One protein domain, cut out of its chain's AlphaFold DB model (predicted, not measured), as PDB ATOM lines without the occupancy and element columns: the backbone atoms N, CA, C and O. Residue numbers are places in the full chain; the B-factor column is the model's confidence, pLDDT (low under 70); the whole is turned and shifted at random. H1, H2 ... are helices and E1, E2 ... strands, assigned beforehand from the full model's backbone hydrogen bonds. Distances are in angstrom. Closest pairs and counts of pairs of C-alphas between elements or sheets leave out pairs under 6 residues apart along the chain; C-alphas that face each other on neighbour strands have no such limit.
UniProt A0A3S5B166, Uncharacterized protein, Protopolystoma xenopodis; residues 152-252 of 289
ATOM      1  N   ASN A 152      15.897 -16.404 -56.568       87.00
ATOM      2  CA  ASN A 152      15.619 -17.285 -55.432       87.00
ATOM      3  C   ASN A 152      16.622 -18.438 -55.352       87.00
ATOM      4  O   ASN A 152      17.132 -18.736 -54.271       87.00
ATOM      5  N   SER A 153      16.952 -19.047 -56.497       87.69
ATOM      6  CA  SER A 153      17.992 -20.072 -56.565       87.69
ATOM      7  C   SER A 153      19.348 -19.514 -56.135       87.69
ATOM      8  O   SER A 153      20.061 -20.153 -55.378       87.69
ATOM      9  N   LEU A 154      19.750 -18.325 -56.581       89.12
ATOM     10  CA  LEU A 154      21.051 -17.774 -56.197       89.12
ATOM     11  C   LEU A 154      21.103 -17.422 -54.707       89.12
ATOM     12  O   LEU A 154      22.105 -17.709 -54.060       89.12
ATOM     13  N   VAL A 155      20.025 -16.871 -54.140       88.81
ATOM     14  CA  VAL A 155      19.945 -16.572 -52.700       88.81
ATOM     15  C   VAL A 155      19.994 -17.841 -51.846       88.81
ATOM     16  O   VAL A 155      20.676 -17.853 -50.818       88.81
ATOM     17  N   SER A 156      19.327 -18.919 -52.271       86.25
ATOM     18  CA  SER A 156      19.306 -20.190 -51.532       86.25
ATOM     19  C   SER A 156      20.663 -20.876 -51.463       86.25
ATOM     20  O   SER A 156      20.951 -21.521 -50.457       86.25
ATOM     21  N   HIS A 157      21.517 -20.685 -52.467       88.12
ATOM     22  CA  HIS A 157      22.892 -21.185 -52.448       88.12
ATOM     23  C   HIS A 157      23.855 -20.199 -51.771       88.12
ATOM     24  O   HIS A 157      24.767 -20.625 -51.062       88.12
ATOM     25  N   PHE A 158      23.633 -18.889 -51.926       90.31
ATOM     26  CA  PHE A 158      24.493 -17.849 -51.360       90.31
ATOM     27  C   PHE A 158      24.539 -17.885 -49.830       90.31
ATOM     28  O   PHE A 158      25.625 -17.826 -49.264       90.31
ATOM     29  N   VAL A 159      23.396 -17.988 -49.142       89.81
ATOM     30  CA  VAL A 159      23.358 -17.902 -47.666       89.81
ATOM     31  C   VAL A 159      24.118 -19.050 -46.980       89.81
ATOM     32  O   VAL A 159      24.959 -18.768 -46.118       89.81
ATOM     33  N   PRO A 160      23.900 -20.331 -47.337       88.69
ATOM     34  CA  PRO A 160      24.686 -21.433 -46.785       88.69
ATOM     35  C   PRO A 160      26.168 -21.330 -47.153       88.69
ATOM     36  O   PRO A 160      27.030 -21.535 -46.295       88.69
ATOM     37  N   TRP A 161      26.471 -20.968 -48.406       90.25
ATOM     38  CA  TRP A 161      27.849 -20.776 -48.848       90.25
ATOM     39  C   TRP A 161      28.550 -19.679 -48.048       90.25
ATOM     40  O   TRP A 161      29.646 -19.914 -47.554       90.25
ATOM     41  N   PHE A 162      27.918 -18.520 -47.854       90.88
ATOM     42  CA  PHE A 162      28.495 -17.403 -47.111       90.88
ATOM     43  C   PHE A 162      28.809 -17.814 -45.671       90.88
ATOM     44  O   PHE A 162      29.928 -17.615 -45.207       90.88
ATOM     45  N   ASN A 163      27.872 -18.476 -44.984       88.06
ATOM     46  CA  ASN A 163      28.105 -18.969 -43.624       88.06
ATOM     47  C   ASN A 163      29.289 -19.957 -43.552       88.06
ATOM     48  O   ASN A 163      30.077 -19.895 -42.607       88.06
ATOM     49  N   LYS A 164      29.453 -20.832 -44.556       88.50
ATOM     50  CA  LYS A 164      30.571 -21.791 -44.648       88.50
ATOM     51  C   LYS A 164      31.899 -21.101 -44.990       88.50
ATOM     52  O   LYS A 164      32.891 -21.310 -44.303       88.50
ATOM     53  N   ALA A 165      31.922 -20.258 -46.019       87.12
ATOM     54  CA  ALA A 165      33.124 -19.587 -46.513       87.12
ATOM     55  C   ALA A 165      33.662 -18.544 -45.522       87.12
ATOM     56  O   ALA A 165      34.871 -18.424 -45.345       87.12
ATOM     57  N   TYR A 166      32.770 -17.834 -44.826       88.38
ATOM     58  CA  TYR A 166      33.136 -16.784 -43.874       88.38
ATOM     59  C   TYR A 166      33.185 -17.271 -42.422       88.38
ATOM     60  O   TYR A 166      33.249 -16.451 -41.510       88.38
ATOM     61  N   THR A 167      33.210 -18.585 -42.164       86.19
ATOM     62  CA  THR A 167      33.226 -19.131 -40.790       86.19
ATOM     63  C   THR A 167      34.364 -18.557 -39.932       86.19
ATOM     64  O   THR A 167      34.157 -18.293 -38.750       86.19
ATOM     65  N   THR A 168      35.539 -18.292 -40.510       84.31
ATOM     66  CA  THR A 168      36.686 -17.682 -39.805       84.31
ATOM     67  C   THR A 168      36.481 -16.205 -39.456       84.31
ATOM     68  O   THR A 168      37.092 -15.705 -38.518       84.31
ATOM     69  N   TYR A 169      35.602 -15.511 -40.181       83.81
ATOM     70  CA  TYR A 169      35.247 -14.108 -39.959       83.81
ATOM     71  C   TYR A 169      34.074 -13.944 -38.980       83.81
ATOM     72  O   TYR A 169      33.703 -12.819 -38.633       83.81
ATOM     73  N   LYS A 170      33.478 -15.047 -38.518       86.75
ATOM     74  CA  LYS A 170      32.353 -15.043 -37.582       86.75
ATOM     75  C   LYS A 170      32.783 -14.462 -36.232       86.75
ATOM     76  O   LYS A 170      33.766 -14.899 -35.644       86.75
ATOM     77  N   LEU A 171      32.022 -13.499 -35.714       84.38
ATOM     78  CA  LEU A 171      32.330 -12.854 -34.432       84.38
ATOM     79  C   LEU A 171      31.972 -13.723 -33.218       84.38
ATOM     80  O   LEU A 171      32.567 -13.556 -32.163       84.38
ATOM     81  N   SER A 172      31.002 -14.631 -33.340       79.31
ATOM     82  CA  SER A 172      30.525 -15.477 -32.239       79.31
ATOM     83  C   SER A 172      30.372 -16.925 -32.692       79.31
ATOM     84  O   SER A 172      29.904 -17.186 -33.796       79.31
ATOM     85  N   SER A 173      30.701 -17.896 -31.840       75.06
ATOM     86  CA  SER A 173      30.490 -19.318 -32.146       75.06
ATOM     87  C   SER A 173      29.007 -19.653 -32.320       75.06
ATOM     88  O   SER A 173      28.641 -20.410 -33.221       75.06
ATOM     89  N   ASN A 174      28.148 -19.032 -31.510       75.06
ATOM     90  CA  ASN A 174      26.731 -19.383 -31.397       75.06
ATOM     91  C   ASN A 174      25.858 -18.629 -32.406       75.06
ATOM     92  O   ASN A 174      24.842 -19.149 -32.857       75.06
ATOM     93  N   LEU A 175      26.269 -17.420 -32.796       79.19
ATOM     94  CA  LEU A 175      25.505 -16.544 -33.682       79.19
ATOM     95  C   LEU A 175      26.303 -16.200 -34.933       79.19
ATOM     96  O   LEU A 175      27.433 -15.728 -34.844       79.19
ATOM     97  N   SER A 176      25.695 -16.401 -36.100       84.94
ATOM     98  CA  SER A 176      26.237 -16.030 -37.414       84.94
ATOM     99  C   SER A 176      26.210 -14.514 -37.600       84.94
ATOM    100  O   SER A 176      25.329 -13.944 -38.240       84.94
ATOM    101  N   LEU A 177      27.172 -13.867 -36.941       88.81
ATOM    102  CA  LEU A 177      27.389 -12.428 -36.902       88.81
ATOM    103  C   LEU A 177      28.687 -12.073 -37.617       88.81
ATOM    104  O   LEU A 177      29.756 -12.580 -37.272       88.81
ATOM    105  N   PHE A 178      28.575 -11.159 -38.571       90.12
ATOM    106  CA  PHE A 178      29.665 -10.693 -39.427       90.12
ATOM    107  C   PHE A 178      29.638  -9.167 -39.502       90.12
ATOM    108  O   PHE A 178      28.628  -8.553 -39.153       90.12
ATOM    109  N   PHE A 179      30.707  -8.528 -39.973       90.94
ATOM    110  CA  PHE A 179      30.604  -7.109 -40.311       90.94
ATOM    111  C   PHE A 179      29.799  -6.932 -41.601       90.94
ATOM    112  O   PHE A 179      29.895  -7.752 -42.513       90.94
ATOM    113  N   VAL A 180      29.074  -5.814 -41.720       91.44
ATOM    114  CA  VAL A 180      28.375  -5.451 -42.972       91.44
ATOM    115  C   VAL A 180      29.333  -5.456 -44.168       91.44
ATOM    116  O   VAL A 180      28.990  -5.981 -45.224       91.44
ATOM    117  N   LYS A 181      30.569  -4.973 -43.979       90.62
ATOM    118  CA  LYS A 181      31.604  -4.970 -45.024       90.62
ATOM    119  C   LYS A 181      31.917  -6.368 -45.575       90.62
ATOM    120  O   LYS A 181      32.202  -6.496 -46.756       90.62
ATOM    121  N   ASP A 182      31.861  -7.410 -44.740       91.31
ATOM    122  CA  ASP A 182      32.184  -8.776 -45.170       91.31
ATOM    123  C   ASP A 182      31.092  -9.299 -46.106       91.31
ATOM    124  O   ASP A 182      31.383  -9.878 -47.153       91.31
ATOM    125  N   LEU A 183      29.829  -9.025 -45.753       92.12
ATOM    126  CA  LEU A 183      28.685  -9.334 -46.600       92.12
ATOM    127  C   LEU A 183      28.764  -8.562 -47.920       92.12
ATOM    128  O   LEU A 183      28.618  -9.163 -48.981       92.12
ATOM    129  N   ASP A 184      29.043  -7.261 -47.874       92.25
ATOM    130  CA  ASP A 184      29.133  -6.424 -49.071       92.25
ATOM    131  C   ASP A 184      30.245  -6.878 -50.020       92.25
ATOM    132  O   ASP A 184      29.988  -7.057 -51.212       92.25
ATOM    133  N   ASN A 185      31.435  -7.166 -49.490       91.31
ATOM    134  CA  ASN A 185      32.558  -7.686 -50.270       91.31
ATOM    135  C   ASN A 185      32.219  -9.043 -50.906       91.31
ATOM    136  O   ASN A 185      32.544  -9.291 -52.068       91.31
ATOM    137  N   SER A 186      31.532  -9.922 -50.169       91.50
ATOM    138  CA  SER A 186      31.104 -11.222 -50.698       91.50
ATOM    139  C   SER A 186      30.080 -11.079 -51.826       91.50
ATOM    140  O   SER A 186      30.166 -11.777 -52.836       91.50
ATOM    141  N   LEU A 187      29.137 -10.138 -51.691       91.88
ATOM    142  CA  LEU A 187      28.131  -9.855 -52.706       91.88
ATOM    143  C   LEU A 187      28.774  -9.253 -53.954       91.88
ATOM    144  O   LEU A 187      28.404  -9.630 -55.061       91.88
ATOM    145  N   GLU A 188      29.738  -8.347 -53.793       91.50
ATOM    146  CA  GLU A 188      30.498  -7.773 -54.904       91.50
ATOM    147  C   GLU A 188      31.303  -8.832 -55.658       91.50
ATOM    148  O   GLU A 188      31.249  -8.876 -56.887       91.50
ATOM    149  N   SER A 189      31.950  -9.746 -54.934       88.94
ATOM    150  CA  SER A 189      32.673 -10.864 -55.540       88.94
ATOM    151  C   SER A 189      31.748 -11.858 -56.248       88.94
ATOM    152  O   SER A 189      32.135 -12.431 -57.263       88.94
ATOM    153  N   CYS A 190      30.550 -12.110 -55.713       87.75
ATOM    154  CA  CYS A 190      29.654 -13.140 -56.240       87.75
ATOM    155  C   CYS A 190      28.722 -12.642 -57.342       87.75
ATOM    156  O   CYS A 190      28.286 -13.452 -58.157       87.75
ATOM    157  N   PHE A 191      28.375 -11.358 -57.351       90.38
ATOM    158  CA  PHE A 191      27.386 -10.775 -58.253       90.38
ATOM    159  C   PHE A 191      27.978  -9.516 -58.898       90.38
ATOM    160  O   PHE A 191      27.956  -8.444 -58.288       90.38
ATOM    161  N   PRO A 192      28.459  -9.591 -60.150       87.19
ATOM    162  CA  PRO A 192      29.111  -8.461 -60.816       87.19
ATOM    163  C   PRO A 192      28.195  -7.240 -60.987       87.19
ATOM    164  O   PRO A 192      28.635  -6.090 -60.922       87.19
ATOM    165  N   HIS A 193      26.895  -7.479 -61.169       88.88
ATOM    166  CA  HIS A 193      25.916  -6.442 -61.470       88.88
ATOM    167  C   HIS A 193      25.311  -5.808 -60.208       88.88
ATOM    168  O   HIS A 193      24.684  -6.485 -59.389       88.88
ATOM    169  N   LYS A 194      25.444  -4.480 -60.078       89.38
ATOM    170  CA  LYS A 194      24.993  -3.713 -58.905       89.38
ATOM    171  C   LYS A 194      23.501  -3.884 -58.612       89.38
ATOM    172  O   LYS A 194      23.147  -4.208 -57.487       89.38
ATOM    173  N   THR A 195      22.632  -3.741 -59.608       88.50
ATOM    174  CA  THR A 195      21.178  -3.837 -59.394       88.50
ATOM    175  C   THR A 195      20.766  -5.234 -58.931       88.50
ATOM    176  O   THR A 195      19.864  -5.384 -58.113       88.50
ATOM    177  N   SER A 196      21.461  -6.270 -59.409       90.69
ATOM    178  CA  SER A 196      21.253  -7.641 -58.943       90.69
ATOM    179  C   SER A 196      21.704  -7.805 -57.490       90.69
ATOM    180  O   SER A 196      20.960  -8.390 -56.711       90.69
ATOM    181  N   ARG A 197      22.842  -7.219 -57.083       92.00
ATOM    182  CA  ARG A 197      23.265  -7.181 -55.667       92.00
ATOM    183  C   ARG A 197      22.247  -6.501 -54.768       92.00
ATOM    184  O   ARG A 197      21.909  -7.041 -53.718       92.00
ATOM    185  N   ASP A 198      21.758  -5.339 -55.181       88.75
ATOM    186  CA  ASP A 198      20.776  -4.575 -54.411       88.75
ATOM    187  C   ASP A 198      19.471  -5.373 -54.258       88.75
ATOM    188  O   ASP A 198      18.877  -5.399 -53.180       88.75
ATOM    189  N   PHE A 199      19.085  -6.130 -55.291       88.94
ATOM    190  CA  PHE A 199      17.955  -7.051 -55.213       88.94
ATOM    191  C   PHE A 199      18.211  -8.235 -54.266       88.94
ATOM    192  O   PHE A 199      17.336  -8.555 -53.467       88.94
ATOM    193  N   ILE A 200      19.403  -8.852 -54.275       90.19
ATOM    194  CA  ILE A 200      19.763  -9.887 -53.282       90.19
ATOM    195  C   ILE A 200      19.666  -9.320 -51.866       90.19
ATOM    196  O   ILE A 200      19.069  -9.951 -50.999       90.19
ATOM    197  N   LYS A 201      20.202  -8.118 -51.620       90.00
ATOM    198  CA  LYS A 201      20.080  -7.457 -50.312       90.00
ATOM    199  C   LYS A 201      18.614  -7.288 -49.925       90.00
ATOM    200  O   LYS A 201      18.231  -7.671 -48.825       90.00
ATOM    201  N   HIS A 202      17.787  -6.787 -50.839       86.69
ATOM    202  CA  HIS A 202      16.350  -6.671 -50.607       86.69
ATOM    203  C   HIS A 202      15.716  -8.025 -50.248       86.69
ATOM    204  O   HIS A 202      14.953  -8.107 -49.285       86.69
ATOM    205  N   LEU A 203      16.086  -9.106 -50.946       85.69
ATOM    206  CA  LEU A 203      15.617 -10.453 -50.626       85.69
ATOM    207  C   LEU A 203      16.029 -10.892 -49.213       85.69
ATOM    208  O   LEU A 203      15.200 -11.407 -48.468       85.69
ATOM    209  N   LEU A 204      17.283 -10.667 -48.821       87.69
ATOM    210  CA  LEU A 204      17.808 -11.089 -47.520       87.69
ATOM    211  C   LEU A 204      17.175 -10.330 -46.344       87.69
ATOM    212  O   LEU A 204      16.807 -10.945 -45.342       87.69
ATOM    213  N   PHE A 205      17.048  -9.005 -46.456       86.56
ATOM    214  CA  PHE A 205      16.593  -8.145 -45.359       86.56
ATOM    215  C   PHE A 205      15.069  -8.014 -45.287       86.56
ATOM    216  O   PHE A 205      14.506  -8.031 -44.195       86.56
ATOM    217  N   ASN A 206      14.393  -7.906 -46.435       83.12
ATOM    218  CA  ASN A 206      12.975  -7.540 -46.478       83.12
ATOM    219  C   ASN A 206      12.069  -8.723 -46.829       83.12
ATOM    220  O   ASN A 206      10.954  -8.798 -46.315       83.12
ATOM    221  N   VAL A 207      12.538  -9.645 -47.683       77.56
ATOM    222  CA  VAL A 207      11.719 -10.773 -48.160       77.56
ATOM    223  C   VAL A 207      11.808 -11.978 -47.248       77.56
ATOM    224  O   VAL A 207      10.821 -12.344 -46.621       77.56
ATOM    225  N   TYR A 208      12.991 -12.569 -47.146       81.00
ATOM    226  CA  TYR A 208      13.227 -13.721 -46.284       81.00
ATOM    227  C   TYR A 208      13.469 -13.324 -44.831       81.00
ATOM    228  O   TYR A 208      13.409 -14.180 -43.955       81.00
ATOM    229  N   LYS A 209      13.803 -12.047 -44.577       83.25
ATOM    230  CA  LYS A 209      14.188 -11.529 -43.251       83.25
ATOM    231  C   LYS A 209      15.230 -12.417 -42.559       83.25
ATOM    232  O   LYS A 209      15.258 -12.553 -41.336       83.25
ATOM    233  N   CYS A 210      16.081 -13.050 -43.358       83.69
ATOM    234  CA  CYS A 210      17.123 -13.954 -42.898       83.69
ATOM    235  C   CYS A 210      18.404 -13.186 -42.554       83.69
ATOM    236  O   CYS A 210      19.303 -13.756 -41.943       83.69
ATOM    237  N   ALA A 211      18.484 -11.902 -42.912       87.50
ATOM    238  CA  ALA A 211      19.533 -10.984 -42.505       87.50
ATOM    239  C   ALA A 211      18.953  -9.818 -41.697       87.50
ATOM    240  O   ALA A 211      17.902  -9.274 -42.034       87.50
ATOM    241  N   ARG A 212      19.674  -9.386 -40.663       88.50
ATOM    242  CA  ARG A 212      19.335  -8.204 -39.864       88.50
ATOM    243  C   ARG A 212      20.584  -7.405 -39.530       88.50
ATOM    244  O   ARG A 212      21.599  -7.980 -39.143       88.50
ATOM    245  N   ILE A 213      20.493  -6.084 -39.656       89.25
ATOM    246  CA  ILE A 213      21.570  -5.176 -39.255       89.25
ATOM    247  C   ILE A 213      21.430  -4.872 -37.764       89.25
ATOM    248  O   ILE A 213      20.407  -4.361 -37.312       89.25
ATOM    249  N   GLU A 214      22.483  -5.156 -37.013       86.88
ATOM    250  CA  GLU A 214      22.617  -4.826 -35.601       86.88
ATOM    251  C   GLU A 214      23.690  -3.748 -35.453       86.88
ATOM    252  O   GLU A 214      24.855  -3.935 -35.810       86.88
ATOM    253  N   ARG A 215      23.286  -2.591 -34.923       87.00
ATOM    254  CA  ARG A 215      24.205  -1.493 -34.625       87.00
ATOM    255  C   ARG A 215      24.676  -1.613 -33.190       87.00
ATOM    256  O   ARG A 215      23.888  -1.475 -32.256       87.00
ATOM    257  N   VAL A 216      25.970  -1.838 -33.027       84.81
ATOM    258  CA  VAL A 216      26.601  -2.029 -31.729       84.81
ATOM    259  C   VAL A 216      27.518  -0.848 -31.449       84.81
ATOM    260  O   VAL A 216      28.525  -0.646 -32.126       84.81
ATOM    261  N   LYS A 217      27.172  -0.045 -30.443       82.38
ATOM    262  CA  LYS A 217      28.027   1.047 -29.973       82.38
ATOM    263  C   LYS A 217      28.980   0.510 -28.915       82.38
ATOM    264  O   LYS A 217      28.537  -0.105 -27.947       82.38
ATOM    265  N   SER A 218      30.273   0.753 -29.088       75.56
ATOM    266  CA  SER A 218      31.241   0.402 -28.055       75.56
ATOM    267  C   SER A 218      31.157   1.364 -26.875       75.56
ATOM    268  O   SER A 218      30.950   2.565 -27.045       75.56
ATOM    269  N   LYS A 219      31.345   0.835 -25.663       72.31
ATOM    270  CA  LYS A 219      31.597   1.655 -24.468       72.31
ATOM    271  C   LYS A 219      33.069   2.080 -24.365       72.31
ATOM    272  O   LYS A 219      33.373   3.035 -23.661       72.31
ATOM    273  N   PHE A 220      33.965   1.387 -25.071       68.69
ATOM    274  CA  PHE A 220      35.417   1.583 -25.003       68.69
ATOM    275  C   PHE A 220      35.960   2.511 -26.096       68.69
ATOM    276  O   PHE A 220      37.077   3.005 -25.984       68.69
ATOM    277  N   CYS A 221      35.185   2.764 -27.153       68.31
ATOM    278  CA  CYS A 221      35.527   3.738 -28.185       68.31
ATOM    279  C   CYS A 221      34.279   4.494 -28.656       68.31
ATOM    280  O   CYS A 221      33.152   4.043 -28.479       68.31
ATOM    281  N   SER A 222      34.476   5.643 -29.304       75.06
ATOM    282  CA  SER A 222      33.388   6.412 -29.921       75.06
ATOM    283  C   SER A 222      32.816   5.757 -31.188       75.06
ATOM    284  O   SER A 222      31.869   6.285 -31.771       75.06
ATOM    285  N   SER A 223      33.369   4.622 -31.622       77.94
ATOM    286  CA  SER A 223      32.966   3.939 -32.849       77.94
ATOM    287  C   SER A 223      31.696   3.107 -32.657       77.94
ATOM    288  O   SER A 223      31.487   2.429 -31.647       77.94
ATOM    289  N   THR A 224      30.853   3.141 -33.682       84.69
ATOM    290  CA  THR A 224      29.694   2.265 -33.846       84.69
ATOM    291  C   THR A 224      30.010   1.221 -34.904       84.69
ATOM    292  O   THR A 224      30.425   1.567 -36.008       84.69
ATOM    293  N   PHE A 225      29.785  -0.042 -34.571       85.88
ATOM    294  CA  PHE A 225      29.950  -1.163 -35.483       85.88
ATOM    295  C   PHE A 225      28.607  -1.544 -36.081       85.88
ATOM    296  O   PHE A 225      27.626  -1.724 -35.357       85.88
ATOM    297  N   GLU A 226      28.568  -1.682 -37.401       90.69
ATOM    298  CA  GLU A 226      27.425  -2.257 -38.098       90.69
ATOM    299  C   GLU A 226      27.717  -3.732 -38.378       90.69
ATOM    300  O   GLU A 226      28.638  -4.083 -39.126       90.69
ATOM    301  N   LEU A 227      26.946  -4.595 -37.722       90.06
ATOM    302  CA  LEU A 227      27.039  -6.041 -37.838       90.06
ATOM    303  C   LEU A 227      25.818  -6.571 -38.583       90.06
ATOM    304  O   LEU A 227      24.723  -6.028 -38.452       90.06
ATOM    305  N   VAL A 228      25.988  -7.655 -39.331       90.75
ATOM    306  CA  VAL A 228      24.881  -8.409 -39.916       90.75
ATOM    307  C   VAL A 228      24.751  -9.728 -39.184       90.75
ATOM    308  O   VAL A 228      25.690 -10.524 -39.154       90.75
ATOM    309  N   ARG A 229      23.565  -9.965 -38.622       88.69
ATOM    310  CA  ARG A 229      23.129 -11.284 -38.176       88.69
ATOM    311  C   ARG A 229      22.475 -11.978 -39.356       88.69
ATOM    312  O   ARG A 229      21.431 -11.527 -39.820       88.69
ATOM    313  N   LEU A 230      23.096 -13.048 -39.829       88.69
ATOM    314  CA  LEU A 230      22.578 -13.870 -40.910       88.69
ATOM    315  C   LEU A 230      22.088 -15.198 -40.336       88.69
ATOM    316  O   LEU A 230      22.740 -15.798 -39.489       88.69
ATOM    317  N   SER A 231      20.933 -15.666 -40.780       83.81
ATOM    318  CA  SER A 231      20.475 -17.017 -40.493       83.81
ATOM    319  C   SER A 231      21.305 -18.046 -41.269       83.81
ATOM    320  O   SER A 231      21.846 -17.763 -42.338       83.81
ATOM    321  N   ASN A 232      21.373 -19.273 -40.757       76.12
ATOM    322  CA  ASN A 232      21.978 -20.390 -41.483       76.12
ATOM    323  C   ASN A 232      21.082 -20.885 -42.637       76.12
ATOM    324  O   ASN A 232      21.581 -21.526 -43.558       76.12
ATOM    325  N   CYS A 233      19.780 -20.570 -42.600       71.62
ATOM    326  CA  CYS A 233      18.781 -21.003 -43.577       71.62
ATOM    327  C   CYS A 233      17.803 -19.868 -43.916       71.62
ATOM    328  O   CYS A 233      17.416 -19.093 -43.042       71.62
ATOM    329  N   LEU A 234      17.325 -19.824 -45.164       68.69
ATOM    330  CA  LEU A 234      16.334 -18.831 -45.615       68.69
ATOM    331  C   LEU A 234      14.969 -18.943 -44.927       68.69
ATOM    332  O   LEU A 234      14.212 -17.983 -44.921       68.69
ATOM    333  N   SER A 235      14.653 -20.108 -44.366       68.31
ATOM    334  CA  SER A 235      13.385 -20.402 -43.694       68.31
ATOM    335  C   SER A 235      13.321 -19.925 -42.240       68.31
ATOM    336  O   SER A 235      12.273 -20.049 -41.613       68.31
ATOM    337  N   ILE A 236      14.419 -19.403 -41.690       71.75
ATOM    338  CA  ILE A 236      14.467 -18.900 -40.315       71.75
ATOM    339  C   ILE A 236      14.594 -17.379 -40.369       71.75
ATOM    340  O   ILE A 236      15.633 -16.844 -40.770       71.75
ATOM    341  N   GLU A 237      13.536 -16.697 -39.938       76.06
ATOM    342  CA  GLU A 237      13.524 -15.245 -39.795       76.06
ATOM    343  C   GLU A 237      14.331 -14.808 -38.565       76.06
ATOM    344  O   GLU A 237      14.232 -15.386 -37.479       76.06
ATOM    345  N   VAL A 238      15.108 -13.736 -38.711       75.75
ATOM    346  CA  VAL A 238      15.881 -13.133 -37.619       75.75
ATOM    347  C   VAL A 238      15.057 -12.006 -36.985       75.75
ATOM    348  O   VAL A 238      15.278 -10.820 -37.240       75.75
ATOM    349  N   SER A 239      14.063 -12.372 -36.170       64.38
ATOM    350  CA  SER A 239      13.108 -11.402 -35.603       64.38
ATOM    351  C   SER A 239      13.546 -10.793 -34.263       64.38
ATOM    352  O   SER A 239      13.226  -9.638 -33.972       64.38
ATOM    353  N   GLU A 240      14.300 -11.523 -33.444       75.62
ATOM    354  CA  GLU A 240      14.685 -11.053 -32.109       75.62
ATOM    355  C   GLU A 240      15.943 -10.178 -32.149       75.62
ATOM    356  O   GLU A 240      16.984 -10.560 -32.697       75.62
ATOM    357  N   ALA A 241      15.829  -8.983 -31.564       76.25
ATOM    358  CA  ALA A 241      16.967  -8.106 -31.331       76.25
ATOM    359  C   ALA A 241      17.907  -8.737 -30.299       76.25
ATOM    360  O   ALA A 241      17.461  -9.417 -29.377       76.25
ATOM    361  N   LEU A 242      19.202  -8.468 -30.435       80.12
ATOM    362  CA  LEU A 242      20.191  -8.894 -29.447       80.12
ATOM    363  C   LEU A 242      19.938  -8.220 -28.093       80.12
ATOM    364  O   LEU A 242      19.622  -7.025 -28.044       80.12
ATOM    365  N   SER A 243      20.141  -8.970 -27.013       82.56
ATOM    366  CA  SER A 243      20.107  -8.442 -25.648       82.56
ATOM    367  C   SER A 243      21.240  -7.434 -25.408       82.56
ATOM    368  O   SER A 243      22.217  -7.359 -26.163       82.56
ATOM    369  N   GLU A 244      21.124  -6.623 -24.355       81.12
ATOM    370  CA  GLU A 244      22.135  -5.604 -24.051       81.12
ATOM    371  C   GLU A 244      23.504  -6.223 -23.716       81.12
ATOM    372  O   GLU A 244      24.535  -5.721 -24.173       81.12
ATOM    373  N   ASP A 245      23.513  -7.359 -23.018       81.06
ATOM    374  CA  ASP A 245      24.733  -8.095 -22.671       81.06
ATOM    375  C   ASP A 245      25.417  -8.678 -23.915       81.06
ATOM    376  O   ASP A 245      26.632  -8.536 -24.091       81.06
ATOM    377  N   GLU A 246      24.641  -9.254 -24.840       81.75
ATOM    378  CA  GLU A 246      25.158  -9.734 -26.126       81.75
ATOM    379  C   GLU A 246      25.770  -8.592 -26.938       81.75
ATOM    380  O   GLU A 246      26.861  -8.734 -27.490       81.75
ATOM    381  N   ARG A 247      25.112  -7.427 -26.977       82.62
ATOM    382  CA  ARG A 247      25.642  -6.235 -27.655       82.62
ATOM    383  C   ARG A 247      26.946  -5.761 -27.024       82.62
ATOM    384  O   ARG A 247      27.868  -5.401 -27.756       82.62
ATOM    385  N   MET A 248      27.063  -5.782 -25.696       81.31
ATOM    386  CA  MET A 248      28.309  -5.413 -25.019       81.31
ATOM    387  C   MET A 248      29.452  -6.370 -25.372       81.31
ATOM    388  O   MET A 248      30.522  -5.901 -25.769       81.31
ATOM    389  N   LEU A 249      29.224  -7.684 -25.315       83.38
ATOM    390  CA  LEU A 249      30.227  -8.685 -25.699       83.38
ATOM    391  C   LEU A 249      30.649  -8.528 -27.165       83.38
ATOM    392  O   LEU A 249      31.841  -8.489 -27.473       83.38
ATOM    393  N   LEU A 250      29.683  -8.347 -28.068       85.75
ATOM    394  CA  LEU A 250      29.948  -8.144 -29.493       85.75
ATOM    395  C   LEU A 250      30.713  -6.855 -29.772       85.75
ATOM    396  O   LEU A 250      31.529  -6.833 -30.687       85.75
ATOM    397  N   SER A 251      30.505  -5.800 -28.980       86.06
ATOM    398  CA  SER A 251      31.282  -4.564 -29.113       86.06
ATOM    399  C   SER A 251      32.772  -4.792 -28.837       86.06
ATOM    400  O   SER A 251      33.619  -4.253 -29.551       86.06
ATOM    401  N   GLY A 252      33.091  -5.638 -27.851       84.56
ATOM    402  CA  GLY A 252      34.458  -6.043 -27.534       84.56
ATOM    403  C   GLY A 252      35.062  -6.925 -28.624       84.56
ATOM    404  O   GLY A 252      36.173  -6.666 -29.077       84.56
TER     405      GLY A 252
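What this domain is: This is residues 152 to 252 of the 289 residues of an uncharacterized protein of Protopolystoma xenopodis (UniProt A0A3S5B166). A narrow three-stranded sheet, made chiefly by the long hairpin E2 and E3 with short E1 beside E3, has three helices, H1, H2 and H3, gathered loosely at one end. H4 crosses E3 and E2 toward the other end, on the face opposite to H2. The printed part has 101 residues with four named helices and three named strands, in the order H1, E1, H2, H3, E2, E3, H4; the sheet runs E1, E3, E2, antiparallel throughout, and the class is mixed, helices and strands. The whole is compact, with a radius of gyration of the C-alphas of 13.6 A, yet elongated, spanning 40 by 25 by 24 A.

How they stand to each other: H1, residues 152 to 165, only grazes the sheet with residues 159 to 163. Strand E1, residues 177 to 179, is antiparallel to E3, residues 224 to 230, with N 178 and O 228 3.0 A apart, within hydrogen-bond range. H2, residues 180 to 190, is close to H1 but not clearly touching, the closest C-alphas, those of Phe 162 and Ser 186, being 7.6 A apart. H2 is on the sheet at a height of 11.0 A, only just over none of its strands, with 2 C-alphas falling on E3. H3, residues 194 to 207, only just touches H1, with 3 pairs of C-alphas within 8 A, the closest being Val 155 and Ile 200 at 6.7 A; they stand about perpendicular, at 86 degrees. H2 and H3 touch only at the corner, and only just, with 3 pairs. E2, residues 211 to 217, forms a hairpin with E3, with N 214 and O 227 2.8 A apart. E1, H2 H3 and E2 make a split strand-helix-strand unit, two strands of one sheet that are not neighbours, with helices between them along the chain and E3 between them in the sheet, and its crossover is right-handed. H4, residues 244 to 252, lies over E3 and E2 at a height of 9.0 A and runs across the strands, at 68 degrees to E2 on the local plane. Every O i to N i+4 pair is within hydrogen-bond range in H2, H3 and H4, and 9 of 10 in H1.

Where its parts are: H1 begins at C-alpha 152, (15.619, -17.285, -55.432), and is 19.8 A long. H2 measures 15.4 A and H3 18.5 A. E2 measures 19.3 A, from C-alpha 211 at (19.533, -10.984, -42.505), and E3 19.0 A. H4, 12.8 A long, ends at C-alpha 252, (34.458, -6.043, -27.534).

The domain as a whole: The C-alphas farthest apart, those of Ser 153 and Phe 220, are 42.1 A apart. The printed part has no cut. The links H1 to E1 and E3 to H4 are long. The mean pLDDT of the printed part is 84.6; residues 220 to 221, 234 to 235 and 239 are under 70.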